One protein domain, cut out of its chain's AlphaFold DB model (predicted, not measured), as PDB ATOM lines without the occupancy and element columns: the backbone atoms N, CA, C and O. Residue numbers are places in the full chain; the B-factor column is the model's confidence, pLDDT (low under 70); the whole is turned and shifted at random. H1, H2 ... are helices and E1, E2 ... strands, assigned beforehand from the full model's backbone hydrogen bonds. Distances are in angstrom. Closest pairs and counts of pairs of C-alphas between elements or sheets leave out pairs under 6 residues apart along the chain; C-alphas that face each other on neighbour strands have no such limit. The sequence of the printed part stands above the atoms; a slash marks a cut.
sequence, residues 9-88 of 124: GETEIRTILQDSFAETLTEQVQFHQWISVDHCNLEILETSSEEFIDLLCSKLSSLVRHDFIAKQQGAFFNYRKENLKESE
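This is residues 9 to 88 of the 124 residues of an uncharacterized protein of Araneus ventricosus (UniProt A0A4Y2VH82). A two-stranded hairpin, E1 and E2, and a long helix, H2, diverge as a V from the residues around Gln 28 and Ser 49, while the shorter helix H1 packs slantwise on the first part of H2; residues 62 to 88, mostly H2, stick out as a long arm. The printed part has 80 residues, with two named helices and two named strands in the order H1, E1, E2, H2; the sheet, E1 - E2, is antiparallel and the class is mixed, helices and strands. The whole is extended, with a radius of gyration of the C-alphas of 19.5 A, and flat, spanning 64 by 35 by 15 A.

E1, residues 28 to 37, and E2, residues 39 to 48, form a hairpin, antiparallel at 156 degrees. N 31 and O 45, 2.9 A apart, and N 41 and O 35, 2.9 A apart, are within hydrogen-bond range. E1 bends by 64 degrees at residue 32 and E2 by 61 degrees at residue 42. The closest C-alphas of E1 and H2, residues 49 to 82, are those of Gln 28 and Ser 49, 5.2 A apart. E2 and H2 are near each other, with 5 pairs of C-alphas within 10 A. H1, residues 9 to 23, touches residues 49 to 61 of H2 alone, at a steep tilt of 44 degrees, opposite ways; their closest C-alphas are Glu 10 and Cys 57, 6.4 A apart. H1 and E2 are apart. Every O i to N i+4 pair is within hydrogen-bond range in H1, and 29 of 30 in H2.

E1 measures 24.4 A from first to last C-alpha and E2 26.1 A. H2 measures 48.0 A and ends at C-alpha 82, (367.401, 485.638, 407.633). H1 measures 21.7 A and begins at C-alpha 9, (398.853, 474.397, 419.931).

The two C-alphas farthest apart, Leu 25 and Glu 86, are 64.2 A apart. Without residues 62 to 88, which stand free, the body spans 38 by 24 by 11 A. The printed part has no cut, and its three links are tight. The mean pLDDT of the printed part is 90.4; residue 38 is under 70.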
ATOM      1  N   GLY A   9     398.331 473.395 419.013       86.56
ATOM      2  CA  GLY A   9     398.853 474.397 419.931       86.56
ATOM      3  C   GLY A   9     400.164 474.987 419.419       86.56
ATOM      4  O   GLY A   9     400.678 474.621 418.367       86.56
ATOM      5  N   GLU A  10     400.679 475.975 420.140       87.19
ATOM      6  CA  GLU A  10     401.871 476.702 419.693       87.19
ATOM      7  C   GLU A  10     403.136 475.839 419.780       87.19
ATOM      8  O   GLU A  10     403.967 475.869 418.879       87.19
ATOM      9  N   THR A  11     403.260 475.032 420.837       89.00
ATOM     10  CA  THR A  11     404.434 474.186 421.082       89.00
ATOM     11  C   THR A  11     404.617 473.125 420.002       89.00
ATOM     12  O   THR A  11     405.716 472.990 419.480       89.00
ATOM     13  N   GLU A  12     403.558 472.408 419.628       90.19
ATOM     14  CA  GLU A  12     403.655 471.350 418.615       90.19
ATOM     15  C   GLU A  12     403.923 471.935 417.221       90.19
ATOM     16  O   GLU A  12     404.772 471.421 416.502       90.19
ATOM     17  N   ILE A  13     403.289 473.064 416.864       90.94
ATOM     18  CA  ILE A  13     403.587 473.781 415.609       90.94
ATOM     19  C   ILE A  13     405.058 474.200 415.564       90.94
ATOM     20  O   ILE A  13     405.723 474.007 414.548       90.94
ATOM     21  N   ARG A  14     405.572 474.759 416.663       94.31
ATOM     22  CA  ARG A  14     406.977 475.155 416.772       94.31
ATOM     23  C   ARG A  14     407.904 473.963 416.553       94.31
ATOM     24  O   ARG A  14     408.820 474.080 415.750       94.31
ATOM     25  N   THR A  15     407.649 472.835 417.213       94.12
ATOM     26  CA  THR A  15     408.459 471.618 417.054       94.12
ATOM     27  C   THR A  15     408.440 471.111 415.614       94.12
ATOM     28  O   THR A  15     409.502 470.892 415.047       94.12
ATOM     29  N   ILE A  16     407.266 471.038 414.976       93.50
ATOM     30  CA  ILE A  16     407.145 470.618 413.568       93.50
ATOM     31  C   ILE A  16     407.991 471.508 412.644       93.50
ATOM     32  O   ILE A  16     408.659 471.009 411.741       93.50
ATOM     33  N   LEU A  17     407.973 472.826 412.860       93.56
ATOM     34  CA  LEU A  17     408.758 473.766 412.057       93.56
ATOM     35  C   LEU A  17     410.264 473.636 412.318       93.56
ATOM     36  O   LEU A  17     411.049 473.695 411.376       93.56
ATOM     37  N   GLN A  18     410.664 473.446 413.577       95.19
ATOM     38  CA  GLN A  18     412.063 473.235 413.954       95.19
ATOM     39  C   GLN A  18     412.620 471.954 413.329       95.19
ATOM     40  O   GLN A  18     413.680 472.000 412.706       95.19
ATOM     41  N   ASP A  19     411.885 470.847 413.436       95.44
ATOM     42  CA  ASP A  19     412.272 469.558 412.861       95.44
ATOM     43  C   ASP A  19     412.366 469.663 411.334       95.44
ATOM     44  O   ASP A  19     413.373 469.277 410.743       95.44
ATOM     45  N   SER A  20     411.374 470.295 410.695       94.94
ATOM     46  CA  SER A  20     411.380 470.506 409.246       94.94
ATOM     47  C   SER A  20     412.576 471.333 408.775       94.94
ATOM     48  O   SER A  20     413.171 470.984 407.759       94.94
ATOM     49  N   PHE A  21     412.940 472.417 409.472       94.62
ATOM     50  CA  PHE A  21     414.093 473.236 409.083       94.62
ATOM     51  C   PHE A  21     415.433 472.571 409.400       94.62
ATOM     52  O   PHE A  21     416.400 472.783 408.665       94.62
ATOM     53  N   ALA A  22     415.499 471.746 410.448       93.44
ATOM     54  CA  ALA A  22     416.679 470.947 410.752       93.44
ATOM     55  C   ALA A  22     416.924 469.880 409.672       93.44
ATOM     56  O   ALA A  22     418.056 469.724 409.214       93.44
ATOM     57  N   GLU A  23     415.872 469.197 409.213       95.94
ATOM     58  CA  GLU A  23     415.948 468.216 408.122       95.94
ATOM     59  C   GLU A  23     416.407 468.844 406.800       95.94
ATOM     60  O   GLU A  23     417.183 468.238 406.058       95.94
ATOM     61  N   THR A  24     415.968 470.072 406.508       93.00
ATOM     62  CA  THR A  24     416.335 470.795 405.280       93.00
ATOM     63  C   THR A  24     417.589 471.661 405.416       93.00
ATOM     64  O   THR A  24     417.928 472.366 404.465       93.00
ATOM     65  N   LEU A  25     418.277 471.630 406.567       93.31
ATOM     66  CA  LEU A  25     419.443 472.474 406.883       93.31
ATOM     67  C   LEU A  25     419.189 473.966 406.589       93.31
ATOM     68  O   LEU A  25     420.032 474.675 406.040       93.31
ATOM     69  N   THR A  26     417.983 474.440 406.903       91.94
ATOM     70  CA  THR A  26     417.554 475.814 406.629       91.94
ATOM     71  C   THR A  26     417.892 476.718 407.809       91.94
ATOM     72  O   THR A  26     417.191 476.752 408.818       91.94
ATOM     73  N   GLU A  27     418.988 477.462 407.676       93.12
ATOM     74  CA  GLU A  27     419.447 478.417 408.695       93.12
ATOM     75  C   GLU A  27     418.795 479.800 408.550       93.12
ATOM     76  O   GLU A  27     418.603 480.496 409.545       93.12
ATOM     77  N   GLN A  28     418.437 480.190 407.322       95.38
ATOM     78  CA  GLN A  28     417.852 481.489 406.983       95.38
ATOM     79  C   GLN A  28     416.553 481.300 406.201       95.38
ATOM     80  O   GLN A  28     416.440 480.400 405.366       95.38
ATOM     81  N   VAL A  29     415.575 482.164 406.459       95.69
ATOM     82  CA  VAL A  29     414.266 482.152 405.808       95.69
ATOM     83  C   VAL A  29     414.004 483.518 405.199       95.69
ATOM     84  O   VAL A  29     414.004 484.530 405.899       95.69
ATOM     85  N   GLN A  30     413.730 483.531 403.895       95.62
ATOM     86  CA  GLN A  30     413.312 484.724 403.174       95.62
ATOM     87  C   GLN A  30     411.791 484.726 402.987       95.62
ATOM     88  O   GLN A  30     411.214 483.748 402.508       95.62
ATOM     89  N   PHE A  31     411.127 485.824 403.345       93.31
ATOM     90  CA  PHE A  31     409.672 485.942 403.262       93.31
ATOM     91  C   PHE A  31     409.225 487.381 402.998       93.31
ATOM     92  O   PHE A  31     409.963 488.337 403.215       93.31
ATOM     93  N   HIS A  32     407.990 487.534 402.522       91.62
ATOM     94  CA  HIS A  32     407.386 488.843 402.296       91.62
ATOM     95  C   HIS A  32     406.574 489.267 403.521       91.62
ATOM     96  O   HIS A  32     405.786 488.477 404.047       91.62
ATOM     97  N   GLN A  33     406.708 490.522 403.945       89.06
ATOM     98  CA  GLN A  33     405.930 491.076 405.046       89.06
ATOM     99  C   GLN A  33     405.471 492.503 404.755       89.06
ATOM    100  O   GLN A  33     406.237 493.355 404.314       89.06
ATOM    101  N   TRP A  34     404.205 492.773 405.072       86.12
ATOM    102  CA  TRP A  34     403.680 494.131 405.126       86.12
ATOM    103  C   TRP A  34     404.228 494.854 406.360       86.12
ATOM    104  O   TRP A  34     403.949 494.465 407.499       86.12
ATOM    105  N   ILE A  35     404.997 495.914 406.133       84.56
ATOM    106  CA  ILE A  35     405.525 496.799 407.169       84.56
ATOM    107  C   ILE A  35     404.758 498.114 407.099       84.56
ATOM    108  O   ILE A  35     404.521 498.638 406.016       84.56
ATOM    109  N   SER A  36     404.321 498.622 408.251       78.44
ATOM    110  CA  SER A  36     403.546 499.860 408.349       78.44
ATOM    111  C   SER A  36     404.333 500.889 409.155       78.44
ATOM    112  O   SER A  36     404.147 500.998 410.365       78.44
ATOM    113  N   VAL A  37     405.226 501.618 408.484       71.81
ATOM    114  CA  VAL A  37     405.981 502.751 409.041       71.81
ATOM    115  C   VAL A  37     405.642 503.958 408.172       71.81
ATOM    116  O   VAL A  37     406.093 504.025 407.034       71.81
ATOM    117  N   ASP A  38     404.782 504.851 408.677       68.56
ATOM    118  CA  ASP A  38     404.134 505.997 407.996       68.56
ATOM    119  C   ASP A  38     403.252 505.644 406.777       68.56
ATOM    120  O   ASP A  38     402.110 506.094 406.667       68.56
ATOM    121  N   HIS A  39     403.742 504.771 405.902       70.31
ATOM    122  CA  HIS A  39     403.038 504.111 404.811       70.31
ATOM    123  C   HIS A  39     403.157 502.591 404.974       70.31
ATOM    124  O   HIS A  39     404.068 502.089 405.638       70.31
ATOM    125  N   CYS A  40     402.229 501.835 404.384       76.50
ATOM    126  CA  CYS A  40     402.355 500.384 404.348       76.50
ATOM    127  C   CYS A  40     403.069 499.961 403.067       76.50
ATOM    128  O   CYS A  40     402.640 500.361 401.990       76.50
ATOM    129  N   ASN A  41     404.130 499.165 403.184       79.81
ATOM    130  CA  ASN A  41     404.909 498.631 402.068       79.81
ATOM    131  C   ASN A  41     405.086 497.117 402.230       79.81
ATOM    132  O   ASN A  41     405.123 496.615 403.353       79.81
ATOM    133  N   LEU A  42     405.174 496.390 401.112       84.06
ATOM    134  CA  LEU A  42     405.552 494.977 401.114       84.06
ATOM    135  C   LEU A  42     407.069 494.897 400.997       84.06
ATOM    136  O   LEU A  42     407.625 495.313 399.983       84.06
ATOM    137  N   GLU A  43     407.718 494.360 402.018       87.69
ATOM    138  CA  GLU A  43     409.167 494.194 402.049       87.69
ATOM    139  C   GLU A  43     409.537 492.713 402.033       87.69
ATOM    140  O   GLU A  43     408.791 491.866 402.530       87.69
ATOM    141  N   ILE A  44     410.688 492.407 401.437       92.62
ATOM    142  CA  ILE A  44     411.303 491.084 401.505       92.62
ATOM    143  C   ILE A  44     412.264 491.109 402.689       92.62
ATOM    144  O   ILE A  44     413.197 491.908 402.707       92.62
ATOM    145  N   LEU A  45     412.017 490.245 403.665       93.69
ATOM    146  CA  LEU A  45     412.831 490.095 404.862       93.69
ATOM    147  C   LEU A  45     413.574 488.765 404.814       93.69
ATOM    148  O   LEU A  45     413.079 487.791 404.248       93.69
ATOM    149  N   GLU A  46     414.749 488.739 405.427       96.38
ATOM    150  CA  GLU A  46     415.548 487.540 405.648       96.38
ATOM    151  C   GLU A  46     415.914 487.497 407.130       96.38
ATOM    152  O   GLU A  46     416.430 488.476 407.673       96.38
ATOM    153  N   THR A  47     415.572 486.400 407.797       95.88
ATOM    154  CA  THR A  47     415.835 486.197 409.227       95.88
ATOM    155  C   THR A  47     416.321 484.780 409.464       95.88
ATOM    156  O   THR A  47     416.081 483.893 408.639       95.88
ATOM    157  N   SER A  48     416.914 484.529 410.632       96.94
ATOM    158  CA  SER A  48     417.213 483.153 411.029       96.94
ATOM    159  C   SER A  48     415.935 482.308 411.097       96.94
ATOM    160  O   SER A  48     414.830 482.828 411.303       96.94
ATOM    161  N   SER A  49     416.067 480.992 410.930       95.31
ATOM    162  CA  SER A  49     414.934 480.070 411.054       95.31
ATOM    163  C   SER A  49     414.286 480.128 412.441       95.31
ATOM    164  O   SER A  49     413.061 480.076 412.539       95.31
ATOM    165  N   GLU A  50     415.071 480.325 413.503       95.12
ATOM    166  CA  GLU A  50     414.565 480.486 414.873       95.12
ATOM    167  C   GLU A  50     413.718 481.762 415.034       95.12
ATOM    168  O   GLU A  50     412.569 481.687 415.478       95.12
ATOM    169  N   GLU A  51     414.227 482.914 414.582       95.69
ATOM    170  CA  GLU A  51     413.489 484.188 414.606       95.69
ATOM    171  C   GLU A  51     412.219 484.133 413.751       95.69
ATOM    172  O   GLU A  51     411.177 484.674 414.133       95.69
ATOM    173  N   PHE A  52     412.281 483.453 412.603       95.75
ATOM    174  CA  PHE A  52     411.119 483.256 411.745       95.75
ATOM    175  C   PHE A  52     410.034 482.439 412.454       95.75
ATOM    176  O   PHE A  52     408.859 482.807 412.410       95.75
ATOM    177  N   ILE A  53     410.409 481.349 413.134       95.12
ATOM    178  CA  ILE A  53     409.464 480.511 413.882       95.12
ATOM    179  C   ILE A  53     408.800 481.314 415.004       95.12
ATOM    180  O   ILE A  53     407.578 481.236 415.165       95.12
ATOM    181  N   ASP A  54     409.568 482.115 415.746       94.69
ATOM    182  CA  ASP A  54     409.039 483.002 416.787       94.69
ATOM    183  C   ASP A  54     408.031 484.008 416.228       94.69
ATOM    184  O   ASP A  54     406.912 484.149 416.745       94.69
ATOM    185  N   LEU A  55     408.406 484.680 415.138       93.94
ATOM    186  CA  LEU A  55     407.550 485.637 414.455       93.94
ATOM    187  C   LEU A  55     406.256 484.971 413.979       93.94
ATOM    188  O   LEU A  55     405.162 485.486 414.237       93.94
ATOM    189  N   LEU A  56     406.362 483.819 413.320       93.00
ATOM    190  CA  LEU A  56     405.222 483.091 412.781       93.00
ATOM    191  C   LEU A  56     404.274 482.638 413.896       93.00
ATOM    192  O   LEU A  56     403.073 482.893 413.800       93.00
ATOM    193  N   CYS A  57     404.790 482.040 414.973       92.12
ATOM    194  CA  CYS A  57     403.985 481.599 416.116       92.12
ATOM    195  C   CYS A  57     403.226 482.767 416.766       92.12
ATOM    196  O   CYS A  57     402.021 482.671 417.021       92.12
ATOM    197  N   SER A  58     403.895 483.909 416.950       90.88
ATOM    198  CA  SER A  58     403.279 485.132 417.475       90.88
ATOM    199  C   SER A  58     402.133 485.634 416.583       90.88
ATOM    200  O   SER A  58     401.020 485.901 417.056       90.88
ATOM    201  N   LYS A  59     402.359 485.701 415.264       90.50
ATOM    202  CA  LYS A  59     401.344 486.136 414.287       90.50
ATOM    203  C   LYS A  59     400.172 485.163 414.209       90.50
ATOM    204  O   LYS A  59     399.020 485.595 414.196       90.50
ATOM    205  N   LEU A  60     400.453 483.865 414.214       89.69
ATOM    206  CA  LEU A  60     399.460 482.799 414.216       89.69
ATOM    207  C   LEU A  60     398.547 482.871 415.446       89.69
ATOM    208  O   LEU A  60     397.324 482.796 415.314       89.69
ATOM    209  N   SER A  61     399.109 483.100 416.633       86.12
ATOM    210  CA  SER A  61     398.327 483.284 417.859       86.12
ATOM    211  C   SER A  61     397.362 484.478 417.775       86.12
ATOM    212  O   SER A  61     396.225 484.379 418.249       86.12
ATOM    213  N   SER A  62     397.757 485.572 417.117       87.00
ATOM    214  CA  SER A  62     396.861 486.703 416.824       87.00
ATOM    215  C   SER A  62     395.786 486.343 415.787       87.00
ATOM    216  O   SER A  62     394.603 486.643 415.975       87.00
ATOM    217  N   LEU A  63     396.176 485.632 414.723       88.56
ATOM    218  CA  LEU A  63     395.293 485.251 413.622       88.56
ATOM    219  C   LEU A  63     394.124 484.374 414.083       88.56
ATOM    220  O   LEU A  63     393.001 484.586 413.636       88.56
ATOM    221  N   VAL A  64     394.346 483.447 415.022       86.19
ATOM    222  CA  VAL A  64     393.264 482.602 415.565       86.19
ATOM    223  C   VAL A  64     392.142 483.444 416.171       86.19
ATOM    224  O   VAL A  64     390.962 483.144 415.982       86.19
ATOM    225  N   ARG A  65     392.486 484.518 416.892       85.62
ATOM    226  CA  ARG A  65     391.483 485.421 417.468       85.62
ATOM    227  C   ARG A  65     390.711 486.145 416.369       85.62
ATOM    228  O   ARG A  65     389.492 486.255 416.464       85.62
ATOM    229  N   HIS A  66     391.416 486.628 415.350       87.94
ATOM    230  CA  HIS A  66     390.802 487.318 414.221       87.94
ATOM    231  C   HIS A  66     389.831 486.403 413.458       87.94
ATOM    232  O   HIS A  66     388.686 486.785 413.236       87.94
ATOM    233  N   ASP A  67     390.250 485.178 413.129       88.12
ATOM    234  CA  ASP A  67     389.411 484.171 412.468       88.12
ATOM    235  C   ASP A  67     388.149 483.853 413.282       88.12
ATOM    236  O   ASP A  67     387.042 483.835 412.741       88.12
ATOM    237  N   PHE A  68     388.292 483.679 414.599       89.00
ATOM    238  CA  PHE A  68     387.144 483.461 415.474       89.00
ATOM    239  C   PHE A  68     386.151 484.628 415.409       89.00
ATOM    240  O   PHE A  68     384.961 484.404 415.193       89.00
ATOM    241  N   ILE A  69     386.629 485.867 415.565       89.75
ATOM    242  CA  ILE A  69     385.776 487.063 415.526       89.75
ATOM    243  C   ILE A  69     385.073 487.176 414.170       89.75
ATOM    244  O   ILE A  69     383.856 487.351 414.144       89.75
ATOM    245  N   ALA A  70     385.803 487.004 413.066       88.56
ATOM    246  CA  ALA A  70     385.247 487.068 411.718       88.56
ATOM    247  C   ALA A  70     384.128 486.033 411.510       88.56
ATOM    248  O   ALA A  70     383.060 486.363 410.991       88.56
ATOM    249  N   LYS A  71     384.315 484.796 411.994       91.19
ATOM    250  CA  LYS A  71     383.286 483.745 411.946       91.19
ATOM    251  C   LYS A  71     382.050 484.097 412.769       91.19
ATOM    252  O   LYS A  71     380.935 483.917 412.285       91.19
ATOM    253  N   GLN A  72     382.224 484.616 413.988       94.12
ATOM    254  CA  GLN A  72     381.094 485.023 414.831       94.12
ATOM    255  C   GLN A  72     380.321 486.198 414.221       94.12
ATOM    256  O   GLN A  72     379.091 486.183 414.194       94.12
ATOM    257  N   GLN A  73     381.033 487.193 413.686       90.62
ATOM    258  CA  GLN A  73     380.427 488.333 412.998       90.62
ATOM    259  C   GLN A  73     379.656 487.889 411.751       90.62
ATOM    260  O   GLN A  73     378.510 488.297 411.572       90.62
ATOM    261  N   GLY A  74     380.236 487.003 410.933       90.56
ATOM    262  CA  GLY A  74     379.572 486.441 409.756       90.56
ATOM    263  C   GLY A  74     378.321 485.632 410.109       90.56
ATOM    264  O   GLY A  74     377.270 485.821 409.498       90.56
ATOM    265  N   ALA A  75     378.393 484.786 411.141       94.25
ATOM    266  CA  ALA A  75     377.243 484.018 411.618       94.25
ATOM    267  C   ALA A  75     376.110 484.930 412.117       94.25
ATOM    268  O   ALA A  75     374.951 484.742 411.746       94.25
ATOM    269  N   PHE A  76     376.441 485.954 412.910       91.88
ATOM    270  CA  PHE A  76     375.459 486.924 413.390       91.88
ATOM    271  C   PHE A  76     374.833 487.730 412.247       91.88
ATOM    272  O   PHE A  76     373.624 487.959 412.241       91.88
ATOM    273  N   PHE A  77     375.633 488.134 411.259       89.25
ATOM    274  CA  PHE A  77     375.140 488.838 410.080       89.25
ATOM    275  C   PHE A  77     374.156 487.984 409.272       89.25
ATOM    276  O   PHE A  77     373.069 488.460 408.944       89.25
ATOM    277  N   ASN A  78     374.482 486.713 409.021       91.12
ATOM    278  CA  ASN A  78     373.582 485.786 408.331       91.12
ATOM    279  C   ASN A  78     372.271 485.593 409.102       91.12
ATOM    280  O   ASN A  78     371.197 485.744 408.525       91.12
ATOM    281  N   TYR A  79     372.353 485.390 410.422       94.12
ATOM    282  CA  TYR A  79     371.169 485.321 411.279       94.12
ATOM    283  C   TYR A  79     370.299 486.582 411.160       94.12
ATOM    284  O   TYR A  79     369.080 486.489 411.026       94.12
ATOM    285  N   ARG A  80     370.906 487.777 411.174       90.31
ATOM    286  CA  ARG A  80     370.172 489.041 411.018       90.31
ATOM    287  C   ARG A  80     369.515 489.162 409.650       90.31
ATOM    288  O   ARG A  80     368.378 489.613 409.612       90.31
ATOM    289  N   LYS A  81     370.187 488.747 408.572       89.38
ATOM    290  CA  LYS A  81     369.628 488.741 407.210       89.38
ATOM    291  C   LYS A  81     368.423 487.814 407.078       89.38
ATOM    292  O   LYS A  81     367.440 488.195 406.456       89.38
ATOM    293  N   GLU A  82     368.489 486.625 407.670       92.69
ATOM    294  CA  GLU A  82     367.401 485.638 407.633       92.69
ATOM    295  C   GLU A  82     366.179 486.057 408.467       92.69
ATOM    296  O   GLU A  82     365.067 485.622 408.187       92.69
ATOM    297  N   ASN A  83     366.374 486.917 409.474       93.44
ATOM    298  CA  ASN A  83     365.343 487.329 410.433       93.44
ATOM    299  C   ASN A  83     364.993 488.826 410.338       93.44
ATOM    300  O   ASN A  83     364.580 489.429 411.333       93.44
ATOM    301  N   LEU A  84     365.181 489.442 409.165       92.38
ATOM    302  CA  LEU A  84     364.752 490.821 408.927       92.38
ATOM    303  C   LEU A  84     363.232 490.929 409.049       92.38
ATOM    304  O   LEU A  84     362.487 490.134 408.474       92.38
ATOM    305  N   LYS A  85     362.766 491.927 409.798       93.00
ATOM    306  CA  LYS A  85     361.335 492.223 409.883       93.00
ATOM    307  C   LYS A  85     360.876 492.986 408.650       93.00
ATOM    308  O   LYS A  85     361.663 493.593 407.927       93.00
ATOM    309  N   GLU A  86     359.567 492.997 408.443       91.00
ATOM    310  CA  GLU A  86     358.959 493.852 407.431       91.00
ATOM    311  C   GLU A  86     359.366 495.316 407.683       91.00
ATOM    312  O   GLU A  86     359.275 495.807 408.809       91.00
ATOM    313  N   SER A  87     359.831 496.005 406.638       90.56
ATOM    314  CA  SER A  87     360.407 497.365 406.692       90.56
ATOM    315  C   SER A  87     361.816 497.499 407.302       90.56
ATOM    316  O   SER A  87     362.293 498.622 407.458       90.56
ATOM    317  N   GLU A  88     362.518 496.401 407.602       89.50
ATOM    318  CA  GLU A  88     363.958 496.417 407.898       89.50
ATOM    319  C   GLU A  88     364.777 496.053 406.649       89.50
ATOM    320  O   GLU A  88     364.383 495.206 405.848       89.50
TER     321      GLU A  88